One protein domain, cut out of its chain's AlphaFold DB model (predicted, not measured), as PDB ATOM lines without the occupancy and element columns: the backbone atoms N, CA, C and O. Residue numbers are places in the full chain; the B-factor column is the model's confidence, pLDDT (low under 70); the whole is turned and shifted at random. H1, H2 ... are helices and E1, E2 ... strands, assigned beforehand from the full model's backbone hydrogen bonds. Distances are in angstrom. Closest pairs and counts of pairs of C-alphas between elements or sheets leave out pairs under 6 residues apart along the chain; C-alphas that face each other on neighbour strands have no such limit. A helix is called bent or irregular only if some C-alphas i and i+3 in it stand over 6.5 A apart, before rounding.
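What this domain is: This is residues 4 to 208 of the 294 residues of an uncharacterized protein of Eubacterium sp. CAG:786 (UniProt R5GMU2). A strongly twisted four-stranded sheet, with H4 on it and H3 packed on H4, makes one half of this domain; a bundle of three helices, H1, H2 and H5, with the small sheet E5 E6 E7 next to H5, makes the other. The long helix H2 reaches both halves, packing on H1 and H5 and grazing the large sheet. The printed part has 205 residues, with five named helices and seven named strands in the order H1 H2 E1 H3 E2 E3 H4 E4 E5 E6 E7 H5. The large sheet runs E1 E4 E2 E3 and is mixed, and the small one is antiparallel. The class is mixed, and the whole is compact, with a radius of gyration of the C-alphas of 17.6 A and spans of 54 by 37 by 32 A.

How they stand to each other: Begin with E1, residues 85 to 89, and its antiparallel neighbour E4, residues 153 to 158, where N 86 and O 156 are 2.9 A apart. E4 is parallel to E2, residues 124 to 128, with N 127 and O 157 2.8 A apart. E2 forms a hairpin with E3, residues 133 to 138; N 126 and O 135 are 2.9 A apart. H4, residues 140 to 148, is on this sheet at a height of 8.9 A. H3, residues 102 to 115, touches H4 at a steep tilt of 61 degrees, closest at the C-alphas of Ile 109 and Ala 145, 4.8 A. H2, residues 26 to 54, only grazes the sheet with its residues 41 to 48. Look next at H5, residues 190 to 206: it touches H2 at a shallow tilt of 17 degrees, opposite ways, closest at the C-alphas of Ala 37 and Leu 195, 5.7 A. H1, residues 4 to 22, forms a helical hairpin with H2, and its residues 5 to 13 touch H5; the three are an up and down bundle, each helix running against the one before it. H5 only grazes the meander, antiparallel strands in a row, of E5, residues 168 to 170, E6, residues 174 to 177, and E7, residues 183 to 186; there N 169 and O 176 are 3.1 A apart, and N 175 and O 185 2.8 A. Every O i to N i+4 pair is within hydrogen-bond range in H3, H4 and H5, against 14 of 15 in H1 and 23 of 25 in H2.

Where its parts are: Find C-alpha 26 at (-1.831, 5.533, 9.663); from there H2 runs 40.1 A, with a kink of 37 degrees near residue 48, and is only just irregular, C-alphas 49 and 52 being 6.9 A apart. H1 begins at C-alpha 4, (-20.968, 28.985, -1.171), and is 27.4 A long. H5 is 24.2 A long and ends at C-alpha 206, (2.329, 11.390, 13.610); H3 is 19.8 A.

The domain as a whole: The two C-alphas farthest apart, those of Asp 24 and Ala 114, are 54.7 A apart. The printed part has no cut. The links from H2 to E1, with 30 residues, and from E1 to H3, with 12, are long. Confidence is under 70 at residues 4 to 7, 54 to 62 and 82.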
ATOM      1  N   GLN A   4     -21.758  30.031  -0.502       43.69
ATOM      2  CA  GLN A   4     -20.968  28.985  -1.171       43.69
ATOM      3  C   GLN A   4     -19.730  28.551  -0.368       43.69
ATOM      4  O   GLN A   4     -19.403  27.369  -0.351       43.69
ATOM      5  N   ASP A   5     -19.091  29.471   0.361       55.25
ATOM      6  CA  ASP A   5     -17.831  29.179   1.066       55.25
ATOM      7  C   ASP A   5     -17.996  28.204   2.240       55.25
ATOM      8  O   ASP A   5     -17.078  27.462   2.569       55.25
ATOM      9  N   LEU A   6     -19.174  28.189   2.868       50.47
ATOM     10  CA  LEU A   6     -19.435  27.310   4.001       50.47
ATOM     11  C   LEU A   6     -19.714  25.869   3.570       50.47
ATOM     12  O   LEU A   6     -19.140  24.950   4.145       50.47
ATOM     13  N   ALA A   7     -20.589  25.684   2.577       56.72
ATOM     14  CA  ALA A   7     -20.876  24.353   2.047       56.72
ATOM     15  C   ALA A   7     -19.566  23.665   1.634       56.72
ATOM     16  O   ALA A   7     -19.297  22.553   2.056       56.72
ATOM     17  N   SER A   8     -18.669  24.415   0.985       71.19
ATOM     18  CA  SER A   8     -17.380  23.902   0.514       71.19
ATOM     19  C   SER A   8     -16.478  23.337   1.627       71.19
ATOM     20  O   SER A   8     -15.904  22.269   1.444       71.19
ATOM     21  N   TYR A   9     -16.365  23.992   2.796       78.50
ATOM     22  CA  TYR A   9     -15.572  23.439   3.910       78.50
ATOM     23  C   TYR A   9     -16.239  22.215   4.536       78.50
ATOM     24  O   TYR A   9     -15.565  21.228   4.820       78.50
ATOM     25  N   THR A  10     -17.546  22.293   4.804       79.88
ATOM     26  CA  THR A  10     -18.291  21.203   5.446       79.88
ATOM     27  C   THR A  10     -18.285  19.955   4.566       79.88
ATOM     28  O   THR A  10     -17.905  18.894   5.052       79.88
ATOM     29  N   ASP A  11     -18.587  20.102   3.276       80.56
ATOM     30  CA  ASP A  11     -18.569  19.010   2.300       80.56
ATOM     31  C   ASP A  11     -17.168  18.383   2.219       80.56
ATOM     32  O   ASP A  11     -17.015  17.161   2.244       80.56
ATOM     33  N   PHE A  12     -16.117  19.212   2.201       84.31
ATOM     34  CA  PHE A  12     -14.741  18.721   2.223       84.31
ATOM     35  C   PHE A  12     -14.422  17.955   3.513       84.31
ATOM     36  O   PHE A  12     -13.858  16.862   3.467       84.31
ATOM     37  N   ALA A  13     -14.792  18.501   4.672       87.25
ATOM     38  CA  ALA A  13     -14.567  17.858   5.959       87.25
ATOM     39  C   ALA A  13     -15.290  16.508   6.055       87.25
ATOM     40  O   ALA A  13     -14.717  15.556   6.576       87.25
ATOM     41  N   GLU A  14     -16.508  16.395   5.523       86.50
ATOM     42  CA  GLU A  14     -17.249  15.132   5.459       86.50
ATOM     43  C   GLU A  14     -16.538  14.084   4.600       86.50
ATOM     44  O   GLU A  14     -16.377  12.946   5.052       86.50
ATOM     45  N   VAL A  15     -16.056  14.471   3.414       87.25
ATOM     46  CA  VAL A  15     -15.284  13.589   2.524       87.25
ATOM     47  C   VAL A  15     -14.028  13.078   3.224       87.25
ATOM     48  O   VAL A  15     -13.832  11.865   3.316       87.25
ATOM     49  N   ILE A  16     -13.212  13.976   3.789       91.31
ATOM     50  CA  ILE A  16     -11.983  13.573   4.486       91.31
ATOM     51  C   ILE A  16     -12.296  12.720   5.714       91.31
ATOM     52  O   ILE A  16     -11.634  11.713   5.951       91.31
ATOM     53  N   ASN A  17     -13.325  13.065   6.486       91.12
ATOM     54  CA  ASN A  17     -13.726  12.253   7.631       91.12
ATOM     55  C   ASN A  17     -14.202  10.855   7.204       91.12
ATOM     56  O   ASN A  17     -13.996   9.905   7.953       91.12
ATOM     57  N   SER A  18     -14.805  10.697   6.018       88.19
ATOM     58  CA  SER A  18     -15.108   9.370   5.460       88.19
ATOM     59  C   SER A  18     -13.837   8.598   5.139       88.19
ATOM     60  O   SER A  18     -13.676   7.476   5.610       88.19
ATOM     61  N   TRP A  19     -12.888   9.230   4.451       88.81
ATOM     62  CA  TRP A  19     -11.590   8.629   4.136       88.81
ATOM     63  C   TRP A  19     -10.840   8.168   5.390       88.81
ATOM     64  O   TRP A  19     -10.350   7.043   5.440       88.81
ATOM     65  N   LEU A  20     -10.815   8.993   6.442       90.50
ATOM     66  CA  LEU A  20     -10.171   8.664   7.717       90.50
ATOM     67  C   LEU A  20     -10.821   7.478   8.445       90.50
ATOM     68  O   LEU A  20     -10.134   6.801   9.213       90.50
ATOM     69  N   ARG A  21     -12.122   7.236   8.233       91.50
ATOM     70  CA  ARG A  21     -12.853   6.086   8.797       91.50
ATOM     71  C   ARG A  21     -12.675   4.813   7.977       91.50
ATOM     72  O   ARG A  21     -12.645   3.738   8.557       91.50
ATOM     73  N   GLU A  22     -12.606   4.942   6.656       88.06
ATOM     74  CA  GLU A  22     -12.504   3.819   5.714       88.06
ATOM     75  C   GLU A  22     -11.072   3.289   5.565       88.06
ATOM     76  O   GLU A  22     -10.869   2.198   5.038       88.06
ATOM     77  N   THR A  23     -10.082   4.053   6.024       88.00
ATOM     78  CA  THR A  23      -8.665   3.706   5.904       88.00
ATOM     79  C   THR A  23      -8.130   3.112   7.202       88.00
ATOM     80  O   THR A  23      -8.226   3.732   8.263       88.00
ATOM     81  N   ASP A  24      -7.508   1.936   7.116       88.12
ATOM     82  CA  ASP A  24      -7.114   1.156   8.297       88.12
ATOM     83  C   ASP A  24      -5.735   1.525   8.866       88.12
ATOM     84  O   ASP A  24      -5.505   1.383  10.067       88.12
ATOM     85  N   THR A  25      -4.808   2.002   8.029       92.94
ATOM     86  CA  THR A  25      -3.423   2.278   8.440       92.94
ATOM     87  C   THR A  25      -3.156   3.772   8.574       92.94
ATOM     88  O   THR A  25      -3.759   4.597   7.886       92.94
ATOM     89  N   VAL A  26      -2.243   4.135   9.479       94.00
ATOM     90  CA  VAL A  26      -1.831   5.533   9.663       94.00
ATOM     91  C   VAL A  26      -1.150   6.044   8.398       94.00
ATOM     92  O   VAL A  26      -1.445   7.146   7.954       94.00
ATOM     93  N   GLU A  27      -0.313   5.219   7.777       95.00
ATOM     94  CA  GLU A  27       0.423   5.541   6.557       95.00
ATOM     95  C   GLU A  27      -0.532   5.906   5.415       95.00
ATOM     96  O   GLU A  27      -0.404   6.974   4.825       95.00
ATOM     97  N   ALA A  28      -1.565   5.092   5.170       93.06
ATOM     98  CA  ALA A  28      -2.530   5.387   4.116       93.06
ATOM     99  C   ALA A  28      -3.374   6.637   4.430       93.06
ATOM    100  O   ALA A  28      -3.697   7.403   3.523       93.06
ATOM    101  N   LYS A  29      -3.694   6.900   5.708       95.00
ATOM    102  CA  LYS A  29      -4.349   8.161   6.101       95.00
ATOM    103  C   LYS A  29      -3.460   9.361   5.796       95.00
ATOM    104  O   LYS A  29      -3.960  10.358   5.282       95.00
ATOM    105  N   LEU A  30      -2.165   9.278   6.102       95.69
ATOM    106  CA  LEU A  30      -1.207  10.346   5.822       95.69
ATOM    107  C   LEU A  30      -1.100  10.617   4.316       95.69
ATOM    108  O   LEU A  30      -1.232  11.778   3.930       95.69
ATOM    109  N   ASP A  31      -0.995   9.572   3.488       92.31
ATOM    110  CA  ASP A  31      -0.942   9.690   2.022       92.31
ATOM    111  C   ASP A  31      -2.191  10.390   1.452       92.31
ATOM    112  O   ASP A  31      -2.100  11.299   0.623       92.31
ATOM    113  N   MET A  32      -3.383  10.009   1.924       94.25
ATOM    114  CA  MET A  32      -4.642  10.628   1.489       94.25
ATOM    115  C   MET A  32      -4.761  12.087   1.938       94.25
ATOM    116  O   MET A  32      -5.284  12.924   1.199       94.25
ATOM    117  N   LEU A  33      -4.284  12.405   3.144       95.38
ATOM    118  CA  LEU A  33      -4.251  13.774   3.656       95.38
ATOM    119  C   LEU A  33      -3.249  14.643   2.883       95.38
ATOM    120  O   LEU A  33      -3.539  15.813   2.637       95.38
ATOM    121  N   ASP A  34      -2.116  14.089   2.449       94.62
ATOM    122  CA  ASP A  34      -1.163  14.802   1.593       94.62
ATOM    123  C   ASP A  34      -1.757  15.100   0.221       94.62
ATOM    124  O   ASP A  34      -1.718  16.248  -0.225       94.62
ATOM    125  N   PHE A  35      -2.407  14.113  -0.396       92.00
ATOM    126  CA  PHE A  35      -3.144  14.304  -1.643       92.00
ATOM    127  C   PHE A  35      -4.222  15.396  -1.515       92.00
ATOM    128  O   PHE A  35      -4.318  16.304  -2.346       92.00
ATOM    129  N   ALA A  36      -5.010  15.348  -0.440       91.44
ATOM    130  CA  ALA A  36      -6.034  16.341  -0.139       91.44
ATOM    131  C   ALA A  36      -5.444  17.753   0.032       91.44
ATOM    132  O   ALA A  36      -5.961  18.722  -0.532       91.44
ATOM    133  N   ALA A  37      -4.348  17.877   0.789       94.25
ATOM    134  CA  ALA A  37      -3.663  19.147   0.995       94.25
ATOM    135  C   ALA A  37      -3.090  19.706  -0.312       94.25
ATOM    136  O   ALA A  37      -3.200  20.907  -0.559       94.25
ATOM    137  N   GLU A  38      -2.519  18.860  -1.169       92.06
ATOM    138  CA  GLU A  38      -1.982  19.278  -2.462       92.06
ATOM    139  C   GLU A  38      -3.068  19.880  -3.365       92.06
ATOM    140  O   GLU A  38      -2.894  20.986  -3.887       92.06
ATOM    141  N   ILE A  39      -4.207  19.194  -3.518       92.44
ATOM    142  CA  ILE A  39      -5.316  19.676  -4.353       92.44
ATOM    143  C   ILE A  39      -5.826  21.024  -3.847       92.44
ATOM    144  O   ILE A  39      -5.934  21.977  -4.622       92.44
ATOM    145  N   ILE A  40      -6.094  21.127  -2.544       92.75
ATOM    146  CA  ILE A  40      -6.646  22.352  -1.958       92.75
ATOM    147  C   ILE A  40      -5.633  23.495  -1.988       92.75
ATOM    148  O   ILE A  40      -6.019  24.645  -2.199       92.75
ATOM    149  N   ARG A  41      -4.333  23.217  -1.847       94.75
ATOM    150  CA  ARG A  41      -3.280  24.227  -2.020       94.75
ATOM    151  C   ARG A  41      -3.301  24.780  -3.436       94.75
ATOM    152  O   ARG A  41      -3.268  25.997  -3.614       94.75
ATOM    153  N   ASN A  42      -3.367  23.901  -4.431       90.25
ATOM    154  CA  ASN A  42      -3.364  24.304  -5.832       90.25
ATOM    155  C   ASN A  42      -4.621  25.129  -6.165       90.25
ATOM    156  O   ASN A  42      -4.514  26.179  -6.802       90.25
ATOM    157  N   GLU A  43      -5.791  24.730  -5.655       90.50
ATOM    158  CA  GLU A  43      -7.029  25.512  -5.760       90.50
ATOM    159  C   GLU A  43      -6.910  26.868  -5.049       90.50
ATOM    160  O   GLU A  43      -7.306  27.904  -5.590       90.50
ATOM    161  N   TRP A  44      -6.336  26.891  -3.843       89.75
ATOM    162  CA  TRP A  44      -6.135  28.110  -3.068       89.75
ATOM    163  C   TRP A  44      -5.299  29.139  -3.825       89.75
ATOM    164  O   TRP A  44      -5.720  30.292  -3.973       89.75
ATOM    165  N   VAL A  45      -4.160  28.699  -4.361       91.75
ATOM    166  CA  VAL A  45      -3.262  29.528  -5.166       91.75
ATOM    167  C   VAL A  45      -3.968  30.016  -6.431       91.75
ATOM    168  O   VAL A  45      -4.032  31.229  -6.648       91.75
ATOM    169  N   ALA A  46      -4.574  29.118  -7.213       88.62
ATOM    170  CA  ALA A  46      -5.239  29.468  -8.469       88.62
ATOM    171  C   ALA A  46      -6.380  30.477  -8.267       88.62
ATOM    172  O   ALA A  46      -6.452  31.502  -8.950       88.62
ATOM    173  N   PHE A  47      -7.239  30.242  -7.275       86.69
ATOM    174  CA  PHE A  47      -8.301  31.180  -6.925       86.69
ATOM    175  C   PHE A  47      -7.736  32.533  -6.495       86.69
ATOM    176  O   PHE A  47      -8.262  33.570  -6.896       86.69
ATOM    177  N   SER A  48      -6.664  32.550  -5.691       86.12
ATOM    178  CA  SER A  48      -6.085  33.808  -5.207       86.12
ATOM    179  C   SER A  48      -5.640  34.717  -6.359       86.12
ATOM    180  O   SER A  48      -5.857  35.930  -6.272       86.12
ATOM    181  N   HIS A  49      -5.115  34.123  -7.443       86.00
ATOM    182  CA  HIS A  49      -4.696  34.813  -8.667       86.00
ATOM    183  C   HIS A  49      -5.890  35.293  -9.490       86.00
ATOM    184  O   HIS A  49      -5.910  36.435  -9.949       86.00
ATOM    185  N   ALA A  50      -6.904  34.440  -9.652       82.00
ATOM    186  CA  ALA A  50      -8.086  34.747 -10.451       82.00
ATOM    187  C   ALA A  50      -9.015  35.767  -9.776       82.00
ATOM    188  O   ALA A  50      -9.753  36.478 -10.454       82.00
ATOM    189  N   LYS A  51      -8.976  35.880  -8.443       77.56
ATOM    190  CA  LYS A  51      -9.910  36.684  -7.640       77.56
ATOM    191  C   LYS A  51     -10.097  38.117  -8.142       77.56
ATOM    192  O   LYS A  51     -11.221  38.606  -8.184       77.56
ATOM    193  N   ALA A  52      -9.018  38.774  -8.558       70.94
ATOM    194  CA  ALA A  52      -9.072  40.152  -9.048       70.94
ATOM    195  C   ALA A  52      -9.857  40.325 -10.356       70.94
ATOM    196  O   ALA A  52     -10.267  41.435 -10.681       70.94
ATOM    197  N   LEU A  53     -10.039  39.239 -11.108       71.00
ATOM    198  CA  LEU A  53     -10.837  39.196 -12.329       71.00
ATOM    199  C   LEU A  53     -12.318  38.928 -12.030       71.00
ATOM    200  O   LEU A  53     -13.167  39.215 -12.869       71.00
ATOM    201  N   HIS A  54     -12.632  38.382 -10.852       67.75
ATOM    202  CA  HIS A  54     -13.983  37.955 -10.494       67.75
ATOM    203  C   HIS A  54     -14.832  39.045  -9.825       67.75
ATOM    204  O   HIS A  54     -16.055  38.950  -9.897       67.75
ATOM    205  N   ASN A  55     -14.242  40.080  -9.207       56.41
ATOM    206  CA  ASN A  55     -14.949  41.314  -8.824       56.41
ATOM    207  C   ASN A  55     -13.999  42.362  -8.218       56.41
ATOM    208  O   ASN A  55     -13.201  42.036  -7.342       56.41
ATOM    209  N   GLU A  56     -14.148  43.640  -8.587       51.34
ATOM    210  CA  GLU A  56     -13.372  44.746  -7.988       51.34
ATOM    211  C   GLU A  56     -13.853  45.135  -6.571       51.34
ATOM    212  O   GLU A  56     -13.131  45.803  -5.830       51.34
ATOM    213  N   SER A  57     -15.065  44.725  -6.169       47.50
ATOM    214  CA  SER A  57     -15.702  45.173  -4.919       47.50
ATOM    215  C   SER A  57     -15.377  44.330  -3.681       47.50
ATOM    216  O   SER A  57     -15.497  44.832  -2.564       47.50
ATOM    217  N   ASP A  58     -14.935  43.081  -3.845       51.91
ATOM    218  CA  ASP A  58     -14.616  42.183  -2.728       51.91
ATOM    219  C   ASP A  58     -13.110  42.205  -2.433       51.91
ATOM    220  O   ASP A  58     -12.368  41.240  -2.639       51.91
ATOM    221  N   ASN A  59     -12.662  43.336  -1.878       49.12
ATOM    222  CA  ASN A  59     -11.348  43.509  -1.249       49.12
ATOM    223  C   ASN A  59     -11.234  42.694   0.055       49.12
ATOM    224  O   ASN A  59     -10.876  43.216   1.112       49.12
ATOM    225  N   LEU A  60     -11.545  41.398  -0.003       52.41
ATOM    226  CA  LEU A  60     -11.236  40.434   1.043       52.41
ATOM    227  C   LEU A  60      -9.712  40.405   1.181       52.41
ATOM    228  O   LEU A  60      -9.028  39.707   0.428       52.41
ATOM    229  N   LYS A  61      -9.183  41.183   2.128       57.84
ATOM    230  CA  LYS A  61      -7.861  40.928   2.691       57.84
ATOM    231  C   LYS A  61      -7.921  39.515   3.254       57.84
ATOM    232  O   LYS A  61      -8.678  39.269   4.193       57.84
ATOM    233  N   LEU A  62      -7.191  38.587   2.644       61.16
ATOM    234  CA  LEU A  62      -7.103  37.231   3.163       61.16
ATOM    235  C   LEU A  62      -6.232  37.332   4.421       61.16
ATOM    236  O   LEU A  62      -5.014  37.445   4.353       61.16
ATOM    237  N   ASN A  63      -6.853  37.422   5.588       70.62
ATOM    238  CA  ASN A  63      -6.146  37.193   6.838       70.62
ATOM    239  C   ASN A  63      -6.251  35.692   7.089       70.62
ATOM    240  O   ASN A  63      -7.237  35.218   7.652       70.62
ATOM    241  N   CYS A  64      -5.279  34.950   6.553       83.25
ATOM    242  CA  CYS A  64      -5.281  33.489   6.555       83.25
ATOM    243  C   CYS A  64      -5.275  32.903   7.976       83.25
ATOM    244  O   CYS A  64      -5.929  31.901   8.229       83.25
ATOM    245  N   LEU A  65      -4.610  33.578   8.916       89.50
ATOM    246  CA  LEU A  65      -4.612  33.253  10.345       89.50
ATOM    247  C   LEU A  65      -5.160  34.442  11.148       89.50
ATOM    248  O   LEU A  65      -5.147  35.567  10.626       89.50
ATOM    249  N   PRO A  66      -5.568  34.230  12.415       89.50
ATOM    250  CA  PRO A  66      -5.865  35.312  13.354       89.50
ATOM    251  C   PRO A  66      -4.732  36.343  13.462       89.50
ATOM    252  O   PRO A  66      -3.659  36.193  12.884       89.50
ATOM    253  N   ILE A  67      -4.952  37.421  14.214       84.94
ATOM    254  CA  ILE A  67      -3.861  38.346  14.575       84.94
ATOM    255  C   ILE A  67      -3.144  37.828  15.825       84.94
ATOM    256  O   ILE A  67      -1.919  37.852  15.892       84.94
ATOM    257  N   GLN A  68      -3.901  37.300  16.788       86.31
ATOM    258  CA  GLN A  68      -3.398  36.778  18.055       86.31
ATOM    259  C   GLN A  68      -3.911  35.357  18.287       86.31
ATOM    260  O   GLN A  68      -5.034  35.019  17.916       86.31
ATOM    261  N   CYS A  69      -3.062  34.544  18.902       89.19
ATOM    262  CA  CYS A  69      -3.373  33.221  19.425       89.19
ATOM    263  C   CYS A  69      -2.826  33.170  20.855       89.19
ATOM    264  O   CYS A  69      -1.862  33.880  21.148       89.19
ATOM    265  N   PHE A  70      -3.440  32.385  21.739       92.12
ATOM    266  CA  PHE A  70      -3.085  32.363  23.157       92.12
ATOM    267  C   PHE A  70      -2.845  30.937  23.643       92.12
ATOM    268  O   PHE A  70      -3.498  29.995  23.189       92.12
ATOM    269  N   ASP A  71      -1.908  30.783  24.573       93.69
ATOM    270  CA  ASP A  71      -1.656  29.520  25.251       93.69
ATOM    271  C   ASP A  71      -2.722  29.211  26.323       93.69
ATOM    272  O   ASP A  71      -3.658  29.981  26.556       93.69
ATOM    273  N   LYS A  72      -2.576  28.064  26.996       93.00
ATOM    274  CA  LYS A  72      -3.487  27.628  28.067       93.00
ATOM    275  C   LYS A  72      -3.516  28.587  29.267       93.00
ATOM    276  O   LYS A  72      -4.497  28.615  30.004       93.00
ATOM    277  N   SER A  73      -2.442  29.340  29.482       94.19
ATOM    278  CA  SER A  73      -2.310  30.320  30.562       94.19
ATOM    279  C   SER A  73      -2.809  31.714  30.162       94.19
ATOM    280  O   SER A  73      -2.812  32.609  31.002       94.19
ATOM    281  N   GLY A  74      -3.250  31.899  28.913       91.56
ATOM    282  CA  GLY A  74      -3.725  33.175  28.380       91.56
ATOM    283  C   GLY A  74      -2.617  34.080  27.837       91.56
ATOM    284  O   GLY A  74      -2.889  35.236  27.513       91.56
ATOM    285  N   ASN A  75      -1.378  33.595  27.709       93.31
ATOM    286  CA  ASN A  75      -0.292  34.384  27.128       93.31
ATOM    287  C   ASN A  75      -0.371  34.360  25.602       93.31
ATOM    288  O   ASN A  75      -0.653  33.325  25.000       93.31
ATOM    289  N   ALA A  76      -0.083  35.495  24.963       91.31
ATOM    290  CA  ALA A  76      -0.058  35.582  23.509       91.31
ATOM    291  C   ALA A  76       1.124  34.796  22.917       91.31
ATOM    292  O   ALA A  76       2.263  34.929  23.362       91.31
ATOM    293  N   ILE A  77       0.850  34.030  21.866       89.81
ATOM    294  CA  ILE A  77       1.838  33.262  21.111       89.81
ATOM    295  C   ILE A  77       2.365  34.128  19.968       89.81
ATOM    296  O   ILE A  77       1.603  34.589  19.114       89.81
ATOM    297  N   GLU A  78       3.680  34.334  19.927       85.44
ATOM    298  CA  GLU A  78       4.350  35.031  18.828       85.44
ATOM    299  C   GLU A  78       4.675  34.042  17.697       85.44
ATOM    300  O   GLU A  78       5.709  33.383  17.712       85.44
ATOM    301  N   TYR A  79       3.805  33.947  16.686       84.94
ATOM    302  CA  TYR A  79       4.032  33.098  15.499       84.94
ATOM    303  C   TYR A  79       4.319  33.899  14.219       84.94
ATOM    304  O   TYR A  79       4.797  33.346  13.232       84.94
ATOM    305  N   ARG A  80       4.077  35.217  14.230       78.06
ATOM    306  CA  ARG A  80       4.424  36.146  13.141       78.06
ATOM    307  C   ARG A  80       5.673  36.932  13.522       78.06
ATOM    308  O   ARG A  80       5.584  38.093  13.909       78.06
ATOM    309  N   SER A  81       6.833  36.286  13.438       70.62
ATOM    310  CA  SER A  81       8.112  36.918  13.770       70.62
ATOM    311  C   SER A  81       8.992  37.064  12.533       70.62
ATOM    312  O   SER A  81       9.280  36.083  11.853       70.62
ATOM    313  N   ARG A  82       9.507  38.276  12.286       68.56
ATOM    314  CA  ARG A  82      10.517  38.529  11.237       68.56
ATOM    315  C   ARG A  82      11.892  37.923  11.561       68.56
ATOM    316  O   ARG A  82      12.814  38.049  10.770       68.56
ATOM    317  N   LYS A  83      12.050  37.275  12.722       75.19
ATOM    318  CA  LYS A  83      13.302  36.622  13.135       75.19
ATOM    319  C   LYS A  83      13.613  35.355  12.331       75.19
ATOM    320  O   LYS A  83      14.772  34.968  12.253       75.19
ATOM    321  N   ARG A  84      12.592  34.705  11.760       86.31
ATOM    322  CA  ARG A  84      12.737  33.513  10.916       86.31
ATOM    323  C   ARG A  84      12.313  33.879   9.502       86.31
ATOM    324  O   ARG A  84      11.126  34.092   9.264       86.31
ATOM    325  N   MET A  85      13.270  33.974   8.586       92.44
ATOM    326  CA  MET A  85      12.999  34.262   7.180       92.44
ATOM    327  C   MET A  85      13.590  33.177   6.284       92.44
ATOM    328  O   MET A  85      14.653  32.641   6.588       92.44
ATOM    329  N   ALA A  86      12.908  32.886   5.181       94.00
ATOM    330  CA  ALA A  86      13.397  32.043   4.097       94.00
ATOM    331  C   ALA A  86      13.395  32.839   2.789       94.00
ATOM    332  O   ALA A  86      12.500  33.657   2.561       94.00
ATOM    333  N   GLU A  87      14.385  32.600   1.933       96.44
ATOM    334  CA  GLU A  87      14.309  33.017   0.533       96.44
ATOM    335  C   GLU A  87      13.375  32.051  -0.207       96.44
ATOM    336  O   GLU A  87      13.550  30.838  -0.121       96.44
ATOM    337  N   ILE A  88      12.391  32.589  -0.925       97.06
ATOM    338  CA  ILE A  88      11.506  31.830  -1.812       97.06
ATOM    339  C   ILE A  88      11.706  32.290  -3.256       97.06
ATOM    340  O   ILE A  88      12.005  33.464  -3.507       97.06
ATOM    341  N   SER A  89      11.500  31.380  -4.210       97.81
ATOM    342  CA  SER A  89      11.466  31.703  -5.637       97.81
ATOM    343  C   SER A  89      10.029  31.694  -6.136       97.81
ATOM    344  O   SER A  89       9.324  30.701  -5.971       97.81
ATOM    345  N   PHE A  90       9.594  32.757  -6.815       97.38
ATOM    346  CA  PHE A  90       8.244  32.788  -7.392       97.38
ATOM    347  C   PHE A  90       8.068  31.827  -8.580       97.38
ATOM    348  O   PHE A  90       6.942  31.617  -9.021       97.38
ATOM    349  N   SER A  91       9.157  31.242  -9.096       96.31
ATOM    350  CA  SER A  91       9.117  30.198 -10.128       96.31
ATOM    351  C   SER A  91       8.863  28.793  -9.575       96.31
ATOM    352  O   SER A  91       8.471  27.912 -10.333       96.31
ATOM    353  N   GLU A  92       9.132  28.569  -8.289       96.50
ATOM    354  CA  GLU A  92       9.146  27.233  -7.673       96.50
ATOM    355  C   GLU A  92       8.132  27.122  -6.536       96.50
ATOM    356  O   GLU A  92       7.495  26.087  -6.385       96.50
ATOM    357  N   THR A  93       7.952  28.186  -5.751       97.75
ATOM    358  CA  THR A  93       7.088  28.179  -4.571       97.75
ATOM    359  C   THR A  93       5.650  28.559  -4.943       97.75
ATOM    360  O   THR A  93       5.411  29.707  -5.351       97.75
ATOM    361  N   PRO A  94       4.657  27.671  -4.734       96.81
ATOM    362  CA  PRO A  94       3.246  28.018  -4.863       96.81
ATOM    363  C   PRO A  94       2.920  29.243  -4.005       96.81
ATOM    364  O   PRO A  94       3.048  29.223  -2.784       96.81
ATOM    365  N   THR A  95       2.530  30.344  -4.644       96.31
ATOM    366  CA  THR A  95       2.367  31.628  -3.954       96.31
ATOM    367  C   THR A  95       0.956  32.154  -4.138       96.31
ATOM    368  O   THR A  95       0.579  32.588  -5.229       96.31
ATOM    369  N   ALA A  96       0.184  32.166  -3.057       93.50
ATOM    370  CA  ALA A  96      -1.113  32.808  -3.017       93.50
ATOM    371  C   ALA A  96      -0.947  34.334  -2.956       93.50
ATOM    372  O   ALA A  96      -0.282  34.892  -2.077       93.50
ATOM    373  N   VAL A  97      -1.569  35.038  -3.896       91.31
ATOM    374  CA  VAL A  97      -1.506  36.498  -3.966       91.31
ATOM    375  C   VAL A  97      -2.749  37.043  -4.642       91.31
ATOM    376  O   VAL A  97      -3.045  36.730  -5.789       91.31
ATOM    377  N   SER A  98      -3.466  37.908  -3.929       86.25
ATOM    378  CA  SER A  98      -4.633  38.600  -4.470       86.25
ATOM    379  C   SER A  98      -4.305  40.055  -4.746       86.25
ATOM    380  O   SER A  98      -3.982  40.819  -3.833       86.25
ATOM    381  N   VAL A  99      -4.399  40.451  -6.012       85.88
ATOM    382  CA  VAL A  99      -4.309  41.857  -6.409       85.88
ATOM    383  C   VAL A  99      -5.669  42.528  -6.228       85.88
ATOM    384  O   VAL A  99      -6.708  41.920  -6.444       85.88
ATOM    385  N   TRP A 100      -5.675  43.793  -5.829       83.12
ATOM    386  CA  TRP A 100      -6.912  44.554  -5.605       83.12
ATOM    387  C   TRP A 100      -7.256  45.494  -6.770       83.12
ATOM    388  O   TRP A 100      -8.225  46.239  -6.721       83.12
ATOM    389  N   SER A 101      -6.430  45.511  -7.822       85.62
ATOM    390  CA  SER A 101      -6.656  46.329  -9.017       85.62
ATOM    391  C   SER A 101      -6.024  45.659 -10.229       85.62
ATOM    392  O   SER A 101      -4.796  45.541 -10.295       85.62
ATOM    393  N   ALA A 102      -6.861  45.262 -11.190       85.06
ATOM    394  CA  ALA A 102      -6.421  44.667 -12.448       85.06
ATOM    395  C   ALA A 102      -5.532  45.636 -13.247       85.06
ATOM    396  O   ALA A 102      -4.474  45.251 -13.736       85.06
ATOM    397  N   GLN A 103      -5.888  46.926 -13.296       88.38
ATOM    398  CA  GLN A 103      -5.080  47.940 -13.982       88.38
ATOM    399  C   GLN A 103      -3.664  48.056 -13.395       88.38
ATOM    400  O   GLN A 103      -2.685  48.113 -14.139       88.38
ATOM    401  N   ARG A 104      -3.535  48.091 -12.061       90.19
ATOM    402  CA  ARG A 104      -2.221  48.130 -11.400       90.19
ATOM    403  C   ARG A 104      -1.444  46.836 -11.603       90.19
ATOM    404  O   ARG A 104      -0.231  46.898 -11.763       90.19
ATOM    405  N   PHE A 105      -2.131  45.697 -11.632       91.00
ATOM    406  CA  PHE A 105      -1.508  44.412 -11.926       91.00
ATOM    407  C   PHE A 105      -0.919  44.377 -13.340       91.00
ATOM    408  O   PHE A 105       0.258  44.077 -13.489       91.00
ATOM    409  N   VAL A 106      -1.676  44.794 -14.362       92.06
ATOM    410  CA  VAL A 106      -1.180  44.872 -15.749       92.06
ATOM    411  C   VAL A 106       0.046  45.784 -15.856       92.06
ATOM    412  O   VAL A 106       1.019  45.432 -16.518       92.06
ATOM    413  N   ARG A 107       0.046  46.931 -15.164       95.06
ATOM    414  CA  ARG A 107       1.228  47.811 -15.108       95.06
ATOM    415  C   ARG A 107       2.423  47.133 -14.438       95.06
ATOM    416  O   ARG A 107       3.526  47.237 -14.959       95.06
ATOM    417  N   ALA A 108       2.200  46.430 -13.329       95.88
ATOM    418  CA  ALA A 108       3.250  45.691 -12.634       95.88
ATOM    419  C   ALA A 108       3.829  44.558 -13.498       95.88
ATOM    420  O   ALA A 108       5.032  44.341 -13.465       95.88
ATOM    421  N   ILE A 109       3.017  43.878 -14.320       96.62
ATOM    422  CA  ILE A 109       3.514  42.894 -15.298       96.62
ATOM    423  C   ILE A 109       4.474  43.558 -16.286       96.62
ATOM    424  O   ILE A 109       5.564  43.038 -16.515       96.62
ATOM    425  N   SER A 110       4.085  44.695 -16.873       97.62
ATOM    426  CA  SER A 110       4.947  45.421 -17.814       97.62
ATOM    427  C   SER A 110       6.254  45.875 -17.165       97.62
ATOM    428  O   SER A 110       7.309  45.738 -17.776       97.62
ATOM    429  N   ASP A 111       6.185  46.377 -15.931       97.62
ATOM    430  CA  ASP A 111       7.351  46.838 -15.176       97.62
ATOM    431  C   ASP A 111       8.311  45.689 -14.839       97.62
ATOM    432  O   ASP A 111       9.477  45.729 -15.222       97.62
ATOM    433  N   VAL A 112       7.810  44.608 -14.230       97.88
ATOM    434  CA  VAL A 112       8.622  43.433 -13.874       97.88
ATOM    435  C   VAL A 112       9.210  42.762 -15.117       97.88
ATOM    436  O   VAL A 112      10.344  42.293 -15.084       97.88
ATOM    437  N   ARG A 113       8.487  42.739 -16.241       97.69
ATOM    438  CA  ARG A 113       9.017  42.205 -17.503       97.69
ATOM    439  C   ARG A 113      10.164  43.053 -18.059       97.69
ATOM    440  O   ARG A 113      11.095  42.487 -18.619       97.69
ATOM    441  N   ALA A 114      10.079  44.378 -17.945       97.62
ATOM    442  CA  ALA A 114      11.092  45.289 -18.476       97.62
ATOM    443  C   ALA A 114      12.329  45.389 -17.569       97.62
ATOM    444  O   ALA A 114      13.450  45.432 -18.068       97.62
ATOM    445  N   ASN A 115      12.118  45.414 -16.253       97.19
ATOM    446  CA  ASN A 115      13.141  45.763 -15.266       97.19
ATOM    447  C   ASN A 115      13.588  44.580 -14.392       97.19
ATOM    448  O   ASN A 115      14.537  44.708 -13.621       97.19
ATOM    449  N   GLY A 116      12.923  43.428 -14.505       96.50
ATOM    450  CA  GLY A 116      13.057  42.325 -13.559       96.50
ATOM    451  C   GLY A 116      12.273  42.575 -12.266       96.50
ATOM    452  O   GLY A 116      11.809  43.679 -11.982       96.50
ATOM    453  N   PHE A 117      12.104  41.526 -11.460       97.62
ATOM    454  CA  PHE A 117      11.507  41.672 -10.134       97.62
ATOM    455  C   PHE A 117      12.547  42.183  -9.133       97.62
ATOM    456  O   PHE A 117      13.613  41.588  -8.984       97.62
ATOM    457  N   ILE A 118      12.204  43.247  -8.403       95.81
ATOM    458  CA  ILE A 118      13.045  43.822  -7.351       95.81
ATOM    459  C   ILE A 118      12.329  43.652  -6.012       95.81
ATOM    460  O   ILE A 118      11.250  44.205  -5.788       95.81
ATOM    461  N   TYR A 119      12.941  42.887  -5.109       95.50
ATOM    462  CA  TYR A 119      12.439  42.729  -3.751       95.50
ATOM    463  C   TYR A 119      12.500  44.053  -2.973       95.50
ATOM    464  O   TYR A 119      13.447  44.829  -3.092       95.50
ATOM    465  N   SER A 120      11.497  44.283  -2.124       94.00
ATOM    466  CA  SER A 120      11.456  45.388  -1.172       94.00
ATOM    467  C   SER A 120      11.152  44.859   0.225       94.00
ATOM    468  O   SER A 120      10.224  44.077   0.394       94.00
ATOM    469  N   GLU A 121      11.835  45.371   1.251       89.50
ATOM    470  CA  GLU A 121      11.561  45.051   2.669       89.50
ATOM    471  C   GLU A 121      10.158  45.481   3.146       89.50
ATOM    472  O   GLU A 121       9.699  45.114   4.235       89.50
ATOM    473  N   ARG A 122       9.470  46.294   2.335       88.81
ATOM    474  CA  ARG A 122       8.063  46.660   2.534       88.81
ATOM    475  C   ARG A 122       7.105  45.565   2.078       88.81
ATOM    476  O   ARG A 122       5.914  45.659   2.363       88.81
ATOM    477  N   PHE A 123       7.583  44.565   1.343       91.81
ATOM    478  CA  PHE A 123       6.788  43.392   1.025       91.81
ATOM    479  C   PHE A 123       6.669  42.527   2.273       91.81
ATOM    480  O   PHE A 123       7.626  42.324   3.018       91.81
ATOM    481  N   HIS A 124       5.458  42.046   2.511       91.31
ATOM    482  CA  HIS A 124       5.165  41.135   3.600       91.31
ATOM    483  C   HIS A 124       4.651  39.855   2.969       91.31
ATOM    484  O   HIS A 124       3.599  39.843   2.324       91.31
ATOM    485  N   ILE A 125       5.445  38.808   3.133       93.56
ATOM    486  CA  ILE A 125       5.192  37.482   2.597       93.56
ATOM    487  C   ILE A 125       5.352  36.520   3.762       93.56
ATOM    488  O   ILE A 125       6.354  36.590   4.475       93.56
ATOM    489  N   ASP A 126       4.365  35.661   3.955       94.00
ATOM    490  CA  ASP A 126       4.413  34.566   4.913       94.00
ATOM    491  C   ASP A 126       4.647  33.271   4.132       94.00
ATOM    492  O   ASP A 126       3.980  33.042   3.127       94.00
ATOM    493  N   TYR A 127       5.585  32.434   4.565       95.94
ATOM    494  CA  TYR A 127       5.800  31.093   4.026       95.94
ATOM    495  C   TYR A 127       5.402  30.063   5.079       95.94
ATOM    496  O   TYR A 127       5.810  30.176   6.238       95.94
ATOM    497  N   PHE A 128       4.602  29.082   4.665       95.88
ATOM    498  CA  PHE A 128       4.069  28.013   5.505       95.88
ATOM    499  C   PHE A 128       4.705  26.685   5.080       95.88
ATOM    500  O   PHE A 128       4.245  26.084   4.103       95.88
ATOM    501  N   PRO A 129       5.761  26.217   5.773       96.00
ATOM    502  CA  PRO A 129       6.498  25.024   5.364       96.00
ATOM    503  C   PRO A 129       5.625  23.770   5.285       96.00
ATOM    504  O   PRO A 129       5.802  22.955   4.390       96.00
ATOM    505  N   GLU A 130       4.648  23.623   6.184       96.62
ATOM    506  CA  GLU A 130       3.811  22.423   6.270       96.62
ATOM    507  C   GLU A 130       2.904  22.221   5.050       96.62
ATOM    508  O   GLU A 130       2.463  21.102   4.810       96.62
ATOM    509  N   ILE A 131       2.623  23.278   4.281       96.56
ATOM    510  CA  ILE A 131       1.836  23.206   3.038       96.56
ATOM    511  C   ILE A 131       2.657  23.582   1.805       96.56
ATOM    512  O   ILE A 131       2.105  23.630   0.709       96.56
ATOM    513  N   ASP A 132       3.947  23.866   1.987       96.38
ATOM    514  CA  ASP A 132       4.858  24.363   0.959       96.38
ATOM    515  C   ASP A 132       4.222  25.452   0.080       96.38
ATOM    516  O   ASP A 132       4.042  25.312  -1.132       96.38
ATOM    517  N   ALA A 133       3.775  26.528   0.726       96.81
ATOM    518  CA  ALA A 133       3.154  27.643   0.031       96.81
ATOM    519  C   ALA A 133       3.430  28.975   0.722       96.81
ATOM    520  O   ALA A 133       3.530  29.067   1.949       96.81
ATOM    521  N   ALA A 134       3.517  30.026  -0.085       96.12
ATOM    522  CA  ALA A 134       3.668  31.396   0.369       96.12
ATOM    523  C   ALA A 134       2.366  32.189   0.213       96.12
ATOM    524  O   ALA A 134       1.536  31.902  -0.648       96.12
ATOM    525  N   TYR A 135       2.206  33.232   1.020       93.50
ATOM    526  CA  TYR A 135       1.095  34.168   0.945       93.50
ATOM    527  C   TYR A 135       1.576  35.614   1.042       93.50
ATOM    528  O   TYR A 135       2.287  35.992   1.973       93.50
ATOM    529  N   VAL A 136       1.152  36.445   0.091       93.19
ATOM    530  CA  VAL A 136       1.535  37.859   0.021       93.19
ATOM    531  C   VAL A 136       0.471  38.740   0.679       93.19
ATOM    532  O   VAL A 136      -0.641  38.889   0.167       93.19
ATOM    533  N   THR A 137       0.842  39.402   1.775       87.75
ATOM    534  CA  THR A 137      -0.013  40.370   2.489       87.75
ATOM    535  C   THR A 137       0.283  41.823   2.123       87.75
ATOM    536  O   THR A 137      -0.588  42.680   2.289       87.75
ATOM    537  N   GLN A 138       1.491  42.116   1.630       89.25
ATOM    538  CA  GLN A 138       1.887  43.434   1.121       89.25
ATOM    539  C   GLN A 138       2.811  43.294  -0.087       89.25
ATOM    540  O   GLN A 138       3.676  42.422  -0.113       89.25
ATOM    541  N   GLY A 139       2.674  44.203  -1.055       91.94
ATOM    542  CA  GLY A 139       3.399  44.127  -2.332       91.94
ATOM    543  C   GLY A 139       2.660  43.341  -3.420       91.94
ATOM    544  O   GLY A 139       3.263  42.963  -4.424       91.94
ATOM    545  N   ASN A 140       1.355  43.124  -3.236       92.38
ATOM    546  CA  ASN A 140       0.521  42.191  -3.993       92.38
ATOM    547  C   ASN A 140       0.684  42.302  -5.515       92.38
ATOM    548  O   ASN A 140       0.843  41.284  -6.171       92.38
ATOM    549  N   HIS A 141       0.686  43.508  -6.096       93.25
ATOM    550  CA  HIS A 141       0.770  43.671  -7.556       93.25
ATOM    551  C   HIS A 141       2.099  43.219  -8.161       93.25
ATOM    552  O   HIS A 141       2.086  42.525  -9.172       93.25
ATOM    553  N   HIS A 142       3.229  43.594  -7.556       96.00
ATOM    554  CA  HIS A 142       4.552  43.234  -8.081       96.00
ATOM    555  C   HIS A 142       4.877  41.770  -7.790       96.00
ATOM    556  O   HIS A 142       5.419  41.094  -8.655       96.00
ATOM    557  N   CYS A 143       4.480  41.253  -6.621       96.31
ATOM    558  CA  CYS A 143       4.639  39.831  -6.318       96.31
ATOM    559  C   CYS A 143       3.753  38.969  -7.232       96.31
ATOM    560  O   CYS A 143       4.227  37.980  -7.770       96.31
ATOM    561  N   ALA A 144       2.501  39.365  -7.495       95.06
ATOM    562  CA  ALA A 144       1.653  38.666  -8.464       95.06
ATOM    563  C   ALA A 144       2.241  38.690  -9.878       95.06
ATOM    564  O   ALA A 144       2.158  37.694 -10.589       95.06
ATOM    565  N   ALA A 145       2.841  39.810 -10.294       96.38
ATOM    566  CA  ALA A 145       3.510  39.899 -11.589       96.38
ATOM    567  C   ALA A 145       4.715  38.951 -11.661       96.38
ATOM    568  O   ALA A 145       4.887  38.267 -12.666       96.38
ATOM    569  N   ALA A 146       5.497  38.866 -10.585       97.38
ATOM    570  CA  ALA A 146       6.623  37.948 -10.452       97.38
ATOM    571  C   ALA A 146       6.187  36.474 -10.522       97.38
ATOM    572  O   ALA A 146       6.775  35.704 -11.276       97.38
ATOM    573  N   VAL A 147       5.102  36.115  -9.823       96.50
ATOM    574  CA  VAL A 147       4.476  34.781  -9.883       96.50
ATOM    575  C   VAL A 147       4.002  34.458 -11.298       96.50
ATOM    576  O   VAL A 147       4.354  33.415 -11.838       96.50
ATOM    577  N   TYR A 148       3.257  35.364 -11.940       95.31
ATOM    578  CA  TYR A 148       2.761  35.158 -13.306       95.31
ATOM    579  C   TYR A 148       3.893  34.991 -14.331       95.31
ATOM    580  O   TYR A 148       3.785  34.194 -15.259       95.31
ATOM    581  N   LEU A 149       4.979  35.750 -14.174       96.94
ATOM    582  CA  LEU A 149       6.153  35.686 -15.043       96.94
ATOM    583  C   LEU A 149       7.154  34.597 -14.622       96.94
ATOM    584  O   LEU A 149       8.202  34.495 -15.257       96.94
ATOM    585  N   ALA A 150       6.852  33.823 -13.571       96.88
ATOM    586  CA  ALA A 150       7.722  32.810 -12.976       96.88
ATOM    587  C   ALA A 150       9.165  33.317 -12.775       96.88
ATOM    588  O   ALA A 150      10.130  32.704 -13.229       96.88
ATOM    589  N   THR A 151       9.317  34.482 -12.140       97.88
ATOM    590  CA  THR A 151      10.610  35.166 -11.994       97.88
ATOM    591  C   THR A 151      10.770  35.825 -10.634       97.88
ATOM    592  O   THR A 151       9.796  36.185  -9.981       97.88
ATOM    593  N   GLY A 152      12.017  36.067 -10.240       97.06
ATOM    594  CA  GLY A 152      12.342  36.790  -9.022       97.06
ATOM    595  C   GLY A 152      12.277  35.942  -7.759       97.06
ATOM    596  O   GLY A 152      11.692  34.860  -7.704       97.06
ATOM    597  N   LYS A 153      12.903  36.486  -6.722       97.94
ATOM    598  CA  LYS A 153      12.987  35.888  -5.397       97.94
ATOM    599  C   LYS A 153      12.637  36.917  -4.337       97.94
ATOM    600  O   LYS A 153      12.818  38.117  -4.554       97.94
ATOM    601  N   ALA A 154      12.154  36.455  -3.194       97.06
ATOM    602  CA  ALA A 154      11.806  37.316  -2.075       97.06
ATOM    603  C   ALA A 154      12.099  36.638  -0.739       97.06
ATOM    604  O   ALA A 154      12.120  35.415  -0.647       97.06
ATOM    605  N   TYR A 155      12.266  37.442   0.308       96.06
ATOM    606  CA  TYR A 155      12.341  36.933   1.673       96.06
ATOM    607  C   TYR A 155      10.948  36.899   2.303       96.06
ATOM    608  O   TYR A 155      10.268  37.928   2.384       96.06
ATOM    609  N   ALA A 156      10.544  35.720   2.764       95.38
ATOM    610  CA  ALA A 156       9.278  35.465   3.436       95.38
ATOM    611  C   ALA A 156       9.501  35.130   4.915       95.38
ATOM    612  O   ALA A 156      10.473  34.465   5.268       95.38
ATOM    613  N   SER A 157       8.597  35.582   5.783       94.00
ATOM    614  CA  SER A 157       8.581  35.197   7.197       94.00
ATOM    615  C   SER A 157       8.083  33.761   7.316       94.00
ATOM    616  O   SER A 157       7.037  33.429   6.764       94.00
ATOM    617  N   ILE A 158       8.808  32.914   8.037       94.81
ATOM    618  CA  ILE A 158       8.410  31.520   8.239       94.81
ATOM    619  C   ILE A 158       7.357  31.466   9.347       94.81
ATOM    620  O   ILE A 158       7.640  31.823  10.496       94.81
ATOM    621  N   ILE A 159       6.167  30.977   9.007       93.06
ATOM    622  CA  ILE A 159       5.108  30.663   9.964       93.06
ATOM    623  C   ILE A 159       4.926  29.150   9.973       93.06
ATOM    624  O   ILE A 159       4.388  28.583   9.029       93.06
ATOM    625  N   SER A 160       5.360  28.504  11.055       93.12
ATOM    626  CA  SER A 160       5.130  27.076  11.255       93.12
ATOM    627  C   SER A 160       3.756  26.857  11.873       93.12
ATOM    628  O   SER A 160       3.447  27.394  12.939       93.12
ATOM    629  N   PHE A 161       2.926  26.047  11.223       94.69
ATOM    630  CA  PHE A 161       1.669  25.600  11.814       94.69
ATOM    631  C   PHE A 161       1.879  24.722  13.052       94.69
ATOM    632  O   PHE A 161       1.024  24.722  13.938       94.69
ATOM    633  N   ARG A 162       3.024  24.034  13.166       93.56
ATOM    634  CA  ARG A 162       3.362  23.230  14.356       93.56
ATOM    635  C   ARG A 162       3.385  24.055  15.642       93.56
ATOM    636  O   ARG A 162       2.936  23.563  16.673       93.56
ATOM    637  N   ASP A 163       3.795  25.322  15.560       92.31
ATOM    638  CA  ASP A 163       3.761  26.262  16.690       92.31
ATOM    639  C   ASP A 163       2.312  26.618  17.115       92.31
ATOM    640  O   ASP A 163       2.085  27.137  18.207       92.31
ATOM    641  N   LEU A 164       1.317  26.352  16.259       94.69
ATOM    642  CA  LEU A 164      -0.084  26.749  16.436       94.69
ATOM    643  C   LEU A 164      -1.031  25.591  16.763       94.69
ATOM    644  O   LEU A 164      -2.034  25.822  17.439       94.69
ATOM    645  N   TYR A 165      -0.744  24.360  16.330       94.69
ATOM    646  CA  TYR A 165      -1.651  23.213  16.495       94.69
ATOM    647  C   TYR A 165      -2.189  22.975  17.912       94.69
ATOM    648  O   TYR A 165      -3.375  22.632  18.025       94.69
ATOM    649  N   PRO A 166      -1.401  23.171  18.991       94.31
ATOM    650  CA  PRO A 166      -1.906  22.996  20.351       94.31
ATOM    651  C   PRO A 166      -2.855  24.112  20.807       94.31
ATOM    652  O   PRO A 166      -3.507  23.977  21.837       94.31
ATOM    653  N   HIS A 167      -2.910  25.236  20.091       94.69
ATOM    654  CA  HIS A 167      -3.497  26.491  20.569       94.69
ATOM    655  C   HIS A 167      -4.596  27.041  19.665       94.69
ATOM    656  O   HIS A 167      -5.440  27.817  20.114       94.69
ATOM    657  N   LEU A 168      -4.613  26.626  18.402       94.81
ATOM    658  CA  LEU A 168      -5.516  27.133  17.387       94.81
ATOM    659  C   LEU A 168      -6.288  25.982  16.738       94.81
ATOM    660  O   LEU A 168      -5.712  25.008  16.249       94.81
ATOM    661  N   THR A 169      -7.607  26.127  16.694       94.31
ATOM    662  CA  THR A 169      -8.511  25.235  15.962       94.31
ATOM    663  C   THR A 169      -9.450  26.058  15.085       94.31
ATOM    664  O   THR A 169      -9.578  27.276  15.244       94.31
ATOM    665  N   THR A 170     -10.106  25.406  14.134       93.50
ATOM    666  CA  THR A 170     -11.105  26.029  13.270       93.50
ATOM    667  C   THR A 170     -12.227  25.060  12.959       93.50
ATOM    668  O   THR A 170     -12.043  23.846  12.966       93.50
ATOM    669  N   ASP A 171     -13.395  25.626  12.701       87.75
ATOM    670  CA  ASP A 171     -14.583  24.940  12.215       87.75
ATOM    671  C   ASP A 171     -14.838  25.238  10.719       87.75
ATOM    672  O   ASP A 171     -15.926  24.964  10.209       87.75
ATOM    673  N   GLY A 172     -13.873  25.880  10.045       85.88
ATOM    674  CA  GLY A 172     -13.970  26.362   8.665       85.88
ATOM    675  C   GLY A 172     -14.617  27.738   8.491       85.88
ATOM    676  O   GLY A 172     -14.404  28.390   7.472       85.88
ATOM    677  N   LYS A 173     -15.368  28.229   9.486       84.19
ATOM    678  CA  LYS A 173     -15.972  29.576   9.502       84.19
ATOM    679  C   LYS A 173     -15.186  30.552  10.347       84.19
ATOM    680  O   LYS A 173     -15.178  31.751  10.069       84.19
ATOM    681  N   LYS A 174     -14.635  30.070  11.450       87.19
ATOM    682  CA  LYS A 174     -13.989  30.876  12.471       87.19
ATOM    683  C   LYS A 174     -12.781  30.145  13.022       87.19
ATOM    684  O   LYS A 174     -12.678  28.919  12.995       87.19
ATOM    685  N   TRP A 175     -11.865  30.946  13.519       90.56
ATOM    686  CA  TRP A 175     -10.718  30.517  14.288       90.56
ATOM    687  C   TRP A 175     -11.060  30.599  15.770       90.56
ATOM    688  O   TRP A 175     -11.647  31.593  16.207       90.56
ATOM    689  N   TYR A 176     -10.654  29.593  16.537       92.69
ATOM    690  CA  TYR A 176     -10.898  29.512  17.973       92.69
ATOM    691  C   TYR A 176      -9.615  29.213  18.732       92.69
ATOM    692  O   TYR A 176      -8.730  28.508  18.238       92.69
ATOM    693  N   ASN A 177      -9.551  29.707  19.964       92.38
ATOM    694  CA  ASN A 177      -8.577  29.237  20.934       92.38
ATOM    695  C   ASN A 177      -8.907  27.781  21.299       92.38
ATOM    696  O   ASN A 177     -10.005  27.495  21.771       92.38
ATOM    697  N   ALA A 178      -7.967  26.860  21.092       92.12
ATOM    698  CA  ALA A 178      -8.176  25.434  21.349       92.12
ATOM    699  C   ALA A 178      -8.351  25.091  22.844       92.12
ATOM    700  O   ALA A 178      -8.890  24.035  23.161       92.12
ATOM    701  N   HIS A 179      -7.924  25.972  23.755       92.12
ATOM    702  CA  HIS A 179      -8.004  25.781  25.209       92.12
ATOM    703  C   HIS A 179      -9.330  26.261  25.801       92.12
ATOM    704  O   HIS A 179      -9.833  25.652  26.741       92.12
ATOM    705  N   THR A 180      -9.884  27.356  25.269       88.94
ATOM    706  CA  THR A 180     -11.085  28.019  25.819       88.94
ATOM    707  C   THR A 180     -12.307  27.912  24.911       88.94
ATOM    708  O   THR A 180     -13.421  28.203  25.342       88.94
ATOM    709  N   ASN A 181     -12.114  27.499  23.656       87.81
ATOM    710  CA  ASN A 181     -13.111  27.524  22.586       87.81
ATOM    711  C   ASN A 181     -13.655  28.934  22.273       87.81
ATOM    712  O   ASN A 181     -14.684  29.091  21.613       87.81
ATOM    713  N   GLU A 182     -12.966  29.981  22.732       88.81
ATOM    714  CA  GLU A 182     -13.323  31.362  22.426       88.81
ATOM    715  C   GLU A 182     -12.989  31.700  20.975       88.81
ATOM    716  O   GLU A 182     -11.950  31.314  20.434       88.81
ATOM    717  N   MET A 183     -13.885  32.453  20.342       89.44
ATOM    718  CA  MET A 183     -13.743  32.889  18.959       89.44
ATOM    719  C   MET A 183     -12.691  33.993  18.846       89.44
ATOM    720  O   MET A 183     -12.816  35.041  19.474       89.44
ATOM    721  N   LEU A 184     -11.680  33.766  18.008       88.00
ATOM    722  CA  LEU A 184     -10.583  34.706  17.769       88.00
ATOM    723  C   LEU A 184     -10.859  35.612  16.567       88.00
ATOM    724  O   LEU A 184     -10.611  36.813  16.609       88.00
ATOM    725  N   SER A 185     -11.325  35.032  15.457       87.06
ATOM    726  CA  SER A 185     -11.659  35.769  14.231       87.06
ATOM    727  C   SER A 185     -12.466  34.908  13.257       87.06
ATOM    728  O   SER A 185     -12.551  33.692  13.415       87.06
ATOM    729  N   ALA A 186     -13.046  35.527  12.228       86.44
ATOM    730  CA  ALA A 186     -13.626  34.799  11.101       86.44
ATOM    731  C   ALA A 186     -12.531  34.254  10.165       86.44
ATOM    732  O   ALA A 186     -11.510  34.907   9.940       86.44
ATOM    733  N   VAL A 187     -12.773  33.082   9.582       85.94
ATOM    734  CA  VAL A 187     -11.996  32.543   8.464       85.94
ATOM    735  C   VAL A 187     -12.303  33.383   7.227       85.94
ATOM    736  O   VAL A 187     -13.462  33.602   6.881       85.94
ATOM    737  N   THR A 188     -11.255  33.876   6.571       83.06
ATOM    738  CA  THR A 188     -11.383  34.697   5.354       83.06
ATOM    739  C   THR A 188     -11.296  33.879   4.069       83.06
ATOM    740  O   THR A 188     -11.718  34.353   3.016       83.06
ATOM    741  N   ASP A 189     -10.761  32.661   4.159       84.19
ATOM    742  CA  ASP A 189     -10.647  31.710   3.062       84.19
ATOM    743  C   ASP A 189     -10.740  30.287   3.610       84.19
ATOM    744  O   ASP A 189      -9.890  29.851   4.392       84.19
ATOM    745  N   TRP A 190     -11.787  29.569   3.217       86.38
ATOM    746  CA  TRP A 190     -12.031  28.222   3.710       86.38
ATOM    747  C   TRP A 190     -10.961  27.227   3.241       86.38
ATOM    748  O   TRP A 190     -10.650  26.299   3.984       86.38
ATOM    749  N   ARG A 191     -10.339  27.442   2.070       89.69
ATOM    750  CA  ARG A 191      -9.283  26.559   1.544       89.69
ATOM    751  C   ARG A 191      -8.061  26.601   2.448       89.69
ATOM    752  O   ARG A 191      -7.500  25.565   2.785       89.69
ATOM    753  N   PHE A 192      -7.702  27.788   2.938       91.81
ATOM    754  CA  PHE A 192      -6.623  27.917   3.916       91.81
ATOM    755  C   PHE A 192      -6.972  27.255   5.260       91.81
ATOM    756  O   PHE A 192      -6.121  26.604   5.864       91.81
ATOM    757  N   ALA A 193      -8.222  27.374   5.722       92.69
ATOM    758  CA  ALA A 193      -8.670  26.679   6.930       92.69
ATOM    759  C   ALA A 193      -8.603  25.150   6.772       92.69
ATOM    760  O   ALA A 193      -8.161  24.467   7.692       92.69
ATOM    761  N   VAL A 194      -8.972  24.617   5.602       93.50
ATOM    762  CA  VAL A 194      -8.819  23.192   5.276       93.50
ATOM    763  C   VAL A 194      -7.356  22.772   5.328       93.50
ATOM    764  O   VAL A 194      -7.035  21.801   6.006       93.50
ATOM    765  N   LEU A 195      -6.468  23.516   4.664       96.12
ATOM    766  CA  LEU A 195      -5.031  23.239   4.661       96.12
ATOM    767  C   LEU A 195      -4.467  23.157   6.082       96.12
ATOM    768  O   LEU A 195      -3.765  22.206   6.418       96.12
ATOM    769  N   TYR A 196      -4.829  24.112   6.940       96.62
ATOM    770  CA  TYR A 196      -4.450  24.083   8.348       96.62
ATOM    771  C   TYR A 196      -4.994  22.842   9.075       96.62
ATOM    772  O   TYR A 196      -4.235  22.150   9.754       96.62
ATOM    773  N   SER A 197      -6.289  22.542   8.927       96.19
ATOM    774  CA  SER A 197      -6.949  21.410   9.591       96.19
ATOM    775  C   SER A 197      -6.378  20.058   9.161       96.19
ATOM    776  O   SER A 197      -6.122  19.209  10.011       96.19
ATOM    777  N   VAL A 198      -6.124  19.869   7.864       96.56
ATOM    778  CA  VAL A 198      -5.513  18.649   7.318       96.56
ATOM    779  C   VAL A 198      -4.108  18.458   7.883       96.56
ATOM    780  O   VAL A 198      -3.811  17.395   8.427       96.56
ATOM    781  N   LYS A 199      -3.263  19.497   7.851       97.62
ATOM    782  CA  LYS A 199      -1.902  19.404   8.398       97.62
ATOM    783  C   LYS A 199      -1.881  19.218   9.920       97.62
ATOM    784  O   LYS A 199      -1.019  18.512  10.436       97.62
ATOM    785  N   ARG A 200      -2.866  19.761  10.643       96.94
ATOM    786  CA  ARG A 200      -3.053  19.491  12.079       96.94
ATOM    787  C   ARG A 200      -3.370  18.021  12.347       96.94
ATOM    788  O   ARG A 200      -2.807  17.452  13.273       96.94
ATOM    789  N   ILE A 201      -4.237  17.408  11.544       96.31
ATOM    790  CA  ILE A 201      -4.581  15.987  11.680       96.31
ATOM    791  C   ILE A 201      -3.386  15.094  11.366       96.31
ATOM    792  O   ILE A 201      -3.142  14.145  12.105       96.31
ATOM    793  N   GLN A 202      -2.615  15.408  10.321       96.88
ATOM    794  CA  GLN A 202      -1.370  14.688  10.044       96.88
ATOM    795  C   GLN A 202      -0.427  14.752  11.245       96.88
ATOM    796  O   GLN A 202       0.035  13.718  11.713       96.88
ATOM    797  N   TRP A 203      -0.236  15.941  11.824       97.00
ATOM    798  CA  TRP A 203       0.561  16.096  13.039       97.00
ATOM    799  C   TRP A 203       0.013  15.268  14.215       97.00
ATOM    800  O   TRP A 203       0.788  14.652  14.939       97.00
ATOM    801  N   GLN A 204      -1.306  15.201  14.409       95.56
ATOM    802  CA  GLN A 204      -1.914  14.358  15.448       95.56
ATOM    803  C   GLN A 204      -1.633  12.863  15.219       95.56
ATOM    804  O   GLN A 204      -1.198  12.178  16.145       95.56
ATOM    805  N   LEU A 205      -1.807  12.380  13.985       95.88
ATOM    806  CA  LEU A 205      -1.515  10.998  13.592       95.88
ATOM    807  C   LEU A 205      -0.035  10.644  13.802       95.88
ATOM    808  O   LEU A 205       0.271   9.611  14.394       95.88
ATOM    809  N   GLU A 206       0.879  11.527  13.390       95.00
ATOM    810  CA  GLU A 206       2.329  11.390  13.610       95.00
ATOM    811  C   GLU A 206       2.695  11.298  15.103       95.00
ATOM    812  O   GLU A 206       3.711  10.701  15.458       95.00
ATOM    813  N   ASN A 207       1.868  11.868  15.987       95.00
ATOM    814  CA  ASN A 207       2.044  11.826  17.441       95.00
ATOM    815  C   ASN A 207       1.216  10.719  18.125       95.00
ATOM    816  O   ASN A 207       1.130  10.686  19.353       95.00
ATOM    817  N   GLY A 208       0.633   9.794  17.354       93.00
ATOM    818  CA  GLY A 208      -0.053   8.609  17.872       93.00
ATOM    819  C   GLY A 208      -1.515   8.817  18.275       93.00
ATOM    820  O   GLY A 208      -2.093   7.936  18.910       93.00
TER     821      GLY A 208